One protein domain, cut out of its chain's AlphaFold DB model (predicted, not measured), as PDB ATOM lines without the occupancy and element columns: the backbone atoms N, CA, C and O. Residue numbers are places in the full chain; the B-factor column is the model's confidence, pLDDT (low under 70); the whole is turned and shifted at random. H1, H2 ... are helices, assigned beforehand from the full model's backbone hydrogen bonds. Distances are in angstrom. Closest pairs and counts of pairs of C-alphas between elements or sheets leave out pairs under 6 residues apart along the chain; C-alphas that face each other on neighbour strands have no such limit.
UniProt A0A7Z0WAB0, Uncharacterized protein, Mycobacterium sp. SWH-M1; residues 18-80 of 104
ATOM      1  N   VAL A  18     124.428 -45.431 -23.153       49.19
ATOM      2  CA  VAL A  18     123.754 -45.029 -24.397       49.19
ATOM      3  C   VAL A  18     124.724 -44.920 -25.580       49.19
ATOM      4  O   VAL A  18     124.373 -45.371 -26.664       49.19
ATOM      5  N   TYR A  19     125.938 -44.384 -25.390       48.91
ATOM      6  CA  TYR A  19     126.928 -44.235 -26.471       48.91
ATOM      7  C   TYR A  19     127.529 -45.582 -26.884       48.91
ATOM      8  O   TYR A  19     127.714 -45.853 -28.067       48.91
ATOM      9  N   VAL A  20     127.775 -46.456 -25.904       53.38
ATOM     10  CA  VAL A  20     128.222 -47.832 -26.155       53.38
ATOM     11  C   VAL A  20     127.142 -48.605 -26.908       53.38
ATOM     12  O   VAL A  20     127.452 -49.274 -27.887       53.38
ATOM     13  N   VAL A  21     125.869 -48.465 -26.520       54.66
ATOM     14  CA  VAL A  21     124.750 -49.134 -27.195       54.66
ATOM     15  C   VAL A  21     124.561 -48.601 -28.614       54.66
ATOM     16  O   VAL A  21     124.442 -49.414 -29.525       54.66
ATOM     17  N   THR A  22     124.578 -47.287 -28.857       58.59
ATOM     18  CA  THR A  22     124.395 -46.741 -30.217       58.59
ATOM     19  C   THR A  22     125.573 -47.048 -31.137       58.59
ATOM     20  O   THR A  22     125.350 -47.503 -32.258       58.59
ATOM     21  N   ALA A  23     126.816 -46.890 -30.674       58.50
ATOM     22  CA  ALA A  23     127.997 -47.218 -31.472       58.50
ATOM     23  C   ALA A  23     128.115 -48.729 -31.742       58.50
ATOM     24  O   ALA A  23     128.369 -49.127 -32.879       58.50
ATOM     25  N   ALA A  24     127.863 -49.585 -30.743       60.56
ATOM     26  CA  ALA A  24     127.847 -51.036 -30.940       60.56
ATOM     27  C   ALA A  24     126.689 -51.480 -31.849       60.56
ATOM     28  O   ALA A  24     126.866 -52.374 -32.676       60.56
ATOM     29  N   SER A  25     125.522 -50.831 -31.756       63.28
ATOM     30  CA  SER A  25     124.390 -51.099 -32.653       63.28
ATOM     31  C   SER A  25     124.751 -50.762 -34.097       63.28
ATOM     32  O   SER A  25     124.544 -51.586 -34.982       63.28
ATOM     33  N   LEU A  26     125.356 -49.595 -34.344       63.12
ATOM     34  CA  LEU A  26     125.837 -49.196 -35.671       63.12
ATOM     35  C   LEU A  26     126.875 -50.188 -36.218       63.12
ATOM     36  O   LEU A  26     126.788 -50.613 -37.370       63.12
ATOM     37  N   GLN A  27     127.810 -50.642 -35.384       63.88
ATOM     38  CA  GLN A  27     128.771 -51.670 -35.778       63.88
ATOM     39  C   GLN A  27     128.074 -52.987 -36.157       63.88
ATOM     40  O   GLN A  27     128.361 -53.540 -37.218       63.88
ATOM     41  N   LEU A  28     127.103 -53.457 -35.372       67.12
ATOM     42  CA  LEU A  28     126.322 -54.660 -35.690       67.12
ATOM     43  C   LEU A  28     125.516 -54.512 -36.988       67.12
ATOM     44  O   LEU A  28     125.524 -55.425 -37.817       67.12
ATOM     45  N   TYR A  29     124.881 -53.358 -37.213       65.69
ATOM     46  CA  TYR A  29     124.193 -53.064 -38.473       65.69
ATOM     47  C   TYR A  29     125.160 -53.073 -39.660       65.69
ATOM     48  O   TYR A  29     124.837 -53.648 -40.697       65.69
ATOM     49  N   SER A  30     126.369 -52.524 -39.510       64.81
ATOM     50  CA  SER A  30     127.382 -52.557 -40.571       64.81
ATOM     51  C   SER A  30     127.831 -53.983 -40.915       64.81
ATOM     52  O   SER A  30     128.011 -54.306 -42.090       64.81
ATOM     53  N   VAL A  31     127.949 -54.864 -39.914       70.31
ATOM     54  CA  VAL A  31     128.259 -56.286 -40.114       70.31
ATOM     55  C   VAL A  31     127.115 -56.988 -40.844       70.31
ATOM     56  O   VAL A  31     127.363 -57.702 -41.815       70.31
ATOM     57  N   PHE A  32     125.865 -56.744 -40.441       70.69
ATOM     58  CA  PHE A  32     124.691 -57.301 -41.117       70.69
ATOM     59  C   PHE A  32     124.586 -56.841 -42.572       70.69
ATOM     60  O   PHE A  32     124.321 -57.658 -43.455       70.69
ATOM     61  N   LEU A  33     124.834 -55.556 -42.840       68.00
ATOM     62  CA  LEU A  33     124.840 -55.002 -44.193       68.00
ATOM     63  C   LEU A  33     125.939 -55.642 -45.047       68.00
ATOM     64  O   LEU A  33     125.646 -56.110 -46.144       68.00
ATOM     65  N   LYS A  34     127.165 -55.772 -44.520       71.12
ATOM     66  CA  LYS A  34     128.273 -56.472 -45.194       71.12
ATOM     67  C   LYS A  34     127.944 -57.929 -45.499       71.12
ATOM     68  O   LYS A  34     128.182 -58.402 -46.608       71.12
ATOM     69  N   GLN A  35     127.396 -58.654 -44.527       74.06
ATOM     70  CA  GLN A  35     127.078 -60.071 -44.685       74.06
ATOM     71  C   GLN A  35     125.915 -60.286 -45.664       74.06
ATOM     72  O   GLN A  35     125.952 -61.214 -46.476       74.06
ATOM     73  N   SER A  36     124.909 -59.409 -45.626       71.44
ATOM     74  CA  SER A  36     123.800 -59.397 -46.581       71.44
ATOM     75  C   SER A  36     124.289 -59.099 -48.000       71.44
ATOM     76  O   SER A  36     123.984 -59.867 -48.912       71.44
ATOM     77  N   ALA A  37     125.114 -58.062 -48.180       70.75
ATOM     78  CA  ALA A  37     125.690 -57.696 -49.473       70.75
ATOM     79  C   ALA A  37     126.546 -58.833 -50.055       70.75
ATOM     80  O   ALA A  37     126.305 -59.273 -51.174       70.75
ATOM     81  N   ALA A  38     127.455 -59.414 -49.261       77.44
ATOM     82  CA  ALA A  38     128.288 -60.538 -49.697       77.44
ATOM     83  C   ALA A  38     127.468 -61.788 -50.078       77.44
ATOM     84  O   ALA A  38     127.843 -62.550 -50.972       77.44
ATOM     85  N   SER A  39     126.342 -62.028 -49.402       78.00
ATOM     86  CA  SER A  39     125.420 -63.117 -49.743       78.00
ATOM     87  C   SER A  39     124.700 -62.863 -51.072       78.00
ATOM     88  O   SER A  39     124.573 -63.775 -51.898       78.00
ATOM     89  N   GLN A  40     124.250 -61.625 -51.296       77.81
ATOM     90  CA  GLN A  40     123.598 -61.218 -52.540       77.81
ATOM     91  C   GLN A  40     124.563 -61.277 -53.728       77.81
ATOM     92  O   GLN A  40     124.193 -61.849 -54.752       77.81
ATOM     93  N   ASP A  41     125.803 -60.816 -53.565       80.69
ATOM     94  CA  ASP A  41     126.844 -60.852 -54.600       80.69
ATOM     95  C   ASP A  41     127.174 -62.288 -55.046       80.69
ATOM     96  O   ASP A  41     127.161 -62.615 -56.237       80.69
ATOM     97  N   ARG A  42     127.342 -63.215 -54.092       83.69
ATOM     98  CA  ARG A  42     127.551 -64.642 -54.405       83.69
ATOM     99  C   ARG A  42     126.386 -65.241 -55.190       83.69
ATOM    100  O   ARG A  42     126.598 -66.046 -56.099       83.69
ATOM    101  N   ARG A  43     125.149 -64.888 -54.827       82.56
ATOM    102  CA  ARG A  43     123.940 -65.355 -55.523       82.56
ATOM    103  C   ARG A  43     123.829 -64.759 -56.923       82.56
ATOM    104  O   ARG A  43     123.529 -65.510 -57.849       82.56
ATOM    105  N   ALA A  44     124.096 -63.463 -57.071       83.12
ATOM    106  CA  ALA A  44     124.107 -62.776 -58.357       83.12
ATOM    107  C   ALA A  44     125.136 -63.418 -59.292       83.12
ATOM    108  O   ALA A  44     124.761 -63.904 -60.352       83.12
ATOM    109  N   THR A  45     126.378 -63.578 -58.833       88.06
ATOM    110  CA  THR A  45     127.471 -64.195 -59.603       88.06
ATOM    111  C   THR A  45     127.121 -65.607 -60.089       88.06
ATOM    112  O   THR A  45     127.390 -65.972 -61.232       88.06
ATOM    113  N   ARG A  46     126.464 -66.422 -59.248       88.12
ATOM    114  CA  ARG A  46     126.014 -67.768 -59.647       88.12
ATOM    115  C   ARG A  46     124.939 -67.734 -60.735       88.12
ATOM    116  O   ARG A  46     124.964 -68.567 -61.637       88.12
ATOM    117  N   LEU A  47     123.989 -66.807 -60.628       86.75
ATOM    118  CA  LEU A  47     122.916 -66.638 -61.608       86.75
ATOM    119  C   LEU A  47     123.442 -66.058 -62.925       86.75
ATOM    120  O   LEU A  47     123.006 -66.503 -63.982       86.75
ATOM    121  N   GLU A  48     124.410 -65.143 -62.868       87.81
ATOM    122  CA  GLU A  48     125.121 -64.604 -64.034       87.81
ATOM    123  C   GLU A  48     125.873 -65.711 -64.771       87.81
ATOM    124  O   GLU A  48     125.717 -65.858 -65.980       87.81
ATOM    125  N   ALA A  49     126.613 -66.553 -64.042       90.69
ATOM    126  CA  ALA A  49     127.317 -67.692 -64.624       90.69
ATOM    127  C   ALA A  49     126.353 -68.696 -65.280       90.69
ATOM    128  O   ALA A  49     126.612 -69.178 -66.382       90.69
ATOM    129  N   TYR A  50     125.216 -68.986 -64.636       86.62
ATOM    130  CA  TYR A  50     124.195 -69.867 -65.206       86.62
ATOM    131  C   TYR A  50     123.526 -69.258 -66.448       86.62
ATOM    132  O   TYR A  50     123.330 -69.948 -67.446       86.62
ATOM    133  N   ALA A  51     123.208 -67.963 -66.412       89.69
ATOM    134  CA  ALA A  51     122.646 -67.246 -67.550       89.69
ATOM    135  C   ALA A  51     123.620 -67.204 -68.737       89.69
ATOM    136  O   ALA A  51     123.199 -67.424 -69.869       89.69
ATOM    137  N   ALA A  52     124.915 -66.996 -68.482       91.44
ATOM    138  CA  ALA A  52     125.958 -67.017 -69.506       91.44
ATOM    139  C   ALA A  52     126.150 -68.412 -70.124       91.44
ATOM    140  O   ALA A  52     126.399 -68.524 -71.321       91.44
ATOM    141  N   ALA A  53     125.998 -69.477 -69.329       92.38
ATOM    142  CA  ALA A  53     126.073 -70.855 -69.813       92.38
ATOM    143  C   ALA A  53     124.817 -71.297 -70.591       92.38
ATOM    144  O   ALA A  53     124.901 -72.185 -71.440       92.38
ATOM    145  N   HIS A  54     123.652 -70.692 -70.323       92.38
ATOM    146  CA  HIS A  54     122.368 -71.094 -70.913       92.38
ATOM    147  C   HIS A  54     121.519 -69.917 -71.436       92.38
ATOM    148  O   HIS A  54     120.331 -69.835 -71.098       92.38
ATOM    149  N   PRO A  55     122.062 -69.035 -72.297       86.44
ATOM    150  CA  PRO A  55     121.470 -67.728 -72.611       86.44
ATOM    151  C   PRO A  55     120.095 -67.802 -73.284       86.44
ATOM    152  O   PRO A  55     119.240 -66.948 -73.056       86.44
ATOM    153  N   GLU A  56     119.842 -68.848 -74.073       89.94
ATOM    154  CA  GLU A  56     118.581 -68.995 -74.811       89.94
ATOM    155  C   GLU A  56     117.504 -69.784 -74.068       89.94
ATOM    156  O   GLU A  56     116.342 -69.798 -74.478       89.94
ATOM    157  N   SER A  57     117.856 -70.416 -72.947       90.50
ATOM    158  CA  SER A  57     116.893 -71.168 -72.150       90.50
ATOM    159  C   SER A  57     115.989 -70.228 -71.349       90.50
ATOM    160  O   SER A  57     116.416 -69.173 -70.876       90.50
ATOM    161  N   PHE A  58     114.737 -70.639 -71.127       90.44
ATOM    162  CA  PHE A  58     113.809 -69.919 -70.250       90.44
ATOM    163  C   PHE A  58     114.424 -69.652 -68.863       90.44
ATOM    164  O   PHE A  58     114.363 -68.534 -68.354       90.44
ATOM    165  N   PHE A  59     115.080 -70.660 -68.278       86.88
ATOM    166  CA  PHE A  59     115.726 -70.541 -66.972       86.88
ATOM    167  C   PHE A  59     116.969 -69.648 -66.994       86.88
ATOM    168  O   PHE A  59     117.215 -68.952 -66.015       86.88
ATOM    169  N   GLY A  60     117.726 -69.615 -68.093       82.19
ATOM    170  CA  GLY A  60     118.856 -68.700 -68.262       82.19
ATOM    171  C   GLY A  60     118.413 -67.243 -68.371       82.19
ATOM    172  O   GLY A  60     118.973 -66.386 -67.693       82.19
ATOM    173  N   LYS A  61     117.332 -66.966 -69.114       85.25
ATOM    174  CA  LYS A  61     116.711 -65.629 -69.176       85.25
ATOM    175  C   LYS A  61     116.159 -65.204 -67.812       85.25
ATOM    176  O   LYS A  61     116.426 -64.093 -67.361       85.25
ATOM    177  N   LEU A  62     115.477 -66.108 -67.105       86.69
ATOM    178  CA  LEU A  62     115.001 -65.863 -65.738       86.69
ATOM    179  C   LEU A  62     116.159 -65.601 -64.759       86.69
ATOM    180  O   LEU A  62     116.069 -64.696 -63.926       86.69
ATOM    181  N   ALA A  63     117.249 -66.367 -64.860       85.94
ATOM    182  CA  ALA A  63     118.448 -66.174 -64.051       85.94
ATOM    183  C   ALA A  63     119.104 -64.816 -64.328       85.94
ATOM    184  O   ALA A  63     119.447 -64.125 -63.372       85.94
ATOM    185  N   ALA A  64     119.183 -64.386 -65.592       84.62
ATOM    186  CA  ALA A  64     119.690 -63.066 -65.965       84.62
ATOM    187  C   ALA A  64     118.853 -61.933 -65.346       84.62
ATOM    188  O   ALA A  64     119.398 -61.008 -64.748       84.62
ATOM    189  N   THR A  65     117.518 -62.027 -65.409       86.94
ATOM    190  CA  THR A  65     116.626 -61.037 -64.783       86.94
ATOM    191  C   THR A  65     116.797 -60.996 -63.263       86.94
ATOM    192  O   THR A  65     116.834 -59.920 -62.666       86.94
ATOM    193  N   ARG A  66     116.929 -62.159 -62.614       85.94
ATOM    194  CA  ARG A  66     117.144 -62.234 -61.161       85.94
ATOM    195  C   ARG A  66     118.522 -61.733 -60.741       85.94
ATOM    196  O   ARG A  66     118.611 -61.062 -59.718       85.94
ATOM    197  N   ALA A  67     119.562 -62.013 -61.522       83.00
ATOM    198  CA  ALA A  67     120.890 -61.451 -61.321       83.00
ATOM    199  C   ALA A  67     120.856 -59.919 -61.384       83.00
ATOM    200  O   ALA A  67     121.289 -59.268 -60.439       83.00
ATOM    201  N   ALA A  68     120.238 -59.347 -62.424       85.75
ATOM    202  CA  ALA A  68     120.090 -57.898 -62.556       85.75
ATOM    203  C   ALA A  68     119.357 -57.279 -61.353       85.75
ATOM    204  O   ALA A  68     119.795 -56.270 -60.809       85.75
ATOM    205  N   GLN A  69     118.286 -57.917 -60.873       82.12
ATOM    206  CA  GLN A  69     117.556 -57.448 -59.693       82.12
ATOM    207  C   GLN A  69     118.405 -57.496 -58.410       82.12
ATOM    208  O   GLN A  69     118.341 -56.575 -57.597       82.12
ATOM    209  N   LEU A  70     119.209 -58.549 -58.225       80.81
ATOM    210  CA  LEU A  70     120.136 -58.653 -57.093       80.81
ATOM    211  C   LEU A  70     121.231 -57.585 -57.156       80.81
ATOM    212  O   LEU A  70     121.531 -57.003 -56.122       80.81
ATOM    213  N   ARG A  71     121.758 -57.266 -58.344       81.69
ATOM    214  CA  ARG A  71     122.736 -56.182 -58.534       81.69
ATOM    215  C   ARG A  71     122.154 -54.808 -58.204       81.69
ATOM    216  O   ARG A  71     122.810 -54.005 -57.545       81.69
ATOM    217  N   THR A  72     120.904 -54.546 -58.587       80.88
ATOM    218  CA  THR A  72     120.212 -53.305 -58.204       80.88
ATOM    219  C   THR A  72     120.044 -53.202 -56.687       80.88
ATOM    220  O   THR A  72     120.316 -52.155 -56.106       80.88
ATOM    221  N   ASN A  73     119.637 -54.289 -56.024       72.94
ATOM    222  CA  ASN A  73     119.491 -54.309 -54.567       72.94
ATOM    223  C   ASN A  73     120.841 -54.173 -53.852       72.94
ATOM    224  O   ASN A  73     120.946 -53.453 -52.860       72.94
ATOM    225  N   GLU A  74     121.883 -54.817 -54.369       72.50
ATOM    226  CA  GLU A  74     123.252 -54.685 -53.885       72.50
ATOM    227  C   GLU A  74     123.714 -53.220 -53.942       72.50
ATOM    228  O   GLU A  74     124.210 -52.707 -52.943       72.50
ATOM    229  N   ALA A  75     123.472 -52.512 -55.051       72.12
ATOM    230  CA  ALA A  75     123.816 -51.095 -55.183       72.12
ATOM    231  C   ALA A  75     123.104 -50.211 -54.144       72.12
ATOM    232  O   ALA A  75     123.724 -49.319 -53.566       72.12
ATOM    233  N   VAL A  76     121.827 -50.489 -53.851       72.31
ATOM    234  CA  VAL A  76     121.085 -49.792 -52.786       72.31
ATOM    235  C   VAL A  76     121.704 -50.087 -51.424       72.31
ATOM    236  O   VAL A  76     121.980 -49.163 -50.666       72.31
ATOM    237  N   THR A  77     121.963 -51.361 -51.123       67.31
ATOM    238  CA  THR A  77     122.491 -51.797 -49.820       67.31
ATOM    239  C   THR A  77     123.900 -51.252 -49.573       67.31
ATOM    240  O   THR A  77     124.218 -50.820 -48.467       67.31
ATOM    241  N   ASN A  78     124.731 -51.219 -50.616       66.88
ATOM    242  CA  ASN A  78     126.079 -50.663 -50.578       66.88
ATOM    243  C   ASN A  78     126.091 -49.133 -50.531       66.88
ATOM    244  O   ASN A  78     127.099 -48.574 -50.122       66.88
ATOM    245  N   GLY A  79     125.004 -48.461 -50.919       66.12
ATOM    246  CA  GLY A  79     124.861 -47.006 -50.847       66.12
ATOM    247  C   GLY A  79     124.347 -46.483 -49.503       66.12
ATOM    248  O   GLY A  79     124.269 -45.269 -49.326       66.12
ATOM    249  N   ILE A  80     123.986 -47.364 -48.561       66.44
ATOM    250  CA  ILE A  80     123.484 -46.947 -47.250       66.44
ATOM    251  C   ILE A  80     124.626 -46.323 -46.448       66.44
ATOM    252  O   ILE A  80     125.613 -46.989 -46.129       66.44
TER     253      ILE A  80
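What this domain is: This is residues 18 to 80 of the 104 residues of an uncharacterized protein of Mycobacterium sp. SWH-M1 (UniProt A0A7Z0WAB0). A long helix, H1, and a shorter one, H2, make a helical hairpin, H2 folding back along the later part of H1. The first residues of H1, 18 to 29, stick out beyond the hairpin as a free arm. The printed part has 63 residues, with two named helices, H1 then H2, and no named strand: all helix. It is only just extended, close to loose, with a radius of gyration of the C-alphas of 16.0 A, and spans 56 by 15 by 12 A, a rod.

How they stand to each other: H1, residues 18 to 53, and H2, residues 58 to 78, touch, with 36 pairs of C-alphas within 8 A. The closest C-alphas are those of Ala 51 and Gly 60, 4.1 A apart. The two run opposite ways at a shallow tilt of 23 degrees. In H1 and H2 every O i to N i+4 pair is within hydrogen-bond range.

Where its parts are: H1 begins at C-alpha 18 (123.754, -45.029, -24.397) and is 52.3 A long from first to last C-alpha. H2 is 30.1 A long and ends at C-alpha 78 (126.079, -50.663, -50.578).

The domain as a whole: The C-alphas of Val 18 and Glu 56 are the two farthest apart, 56.1 A. The printed part has no cut, and the link from H1 to H2 is tight. Residues 18 to 30, 33 and 77 to 80 have pLDDT under 70.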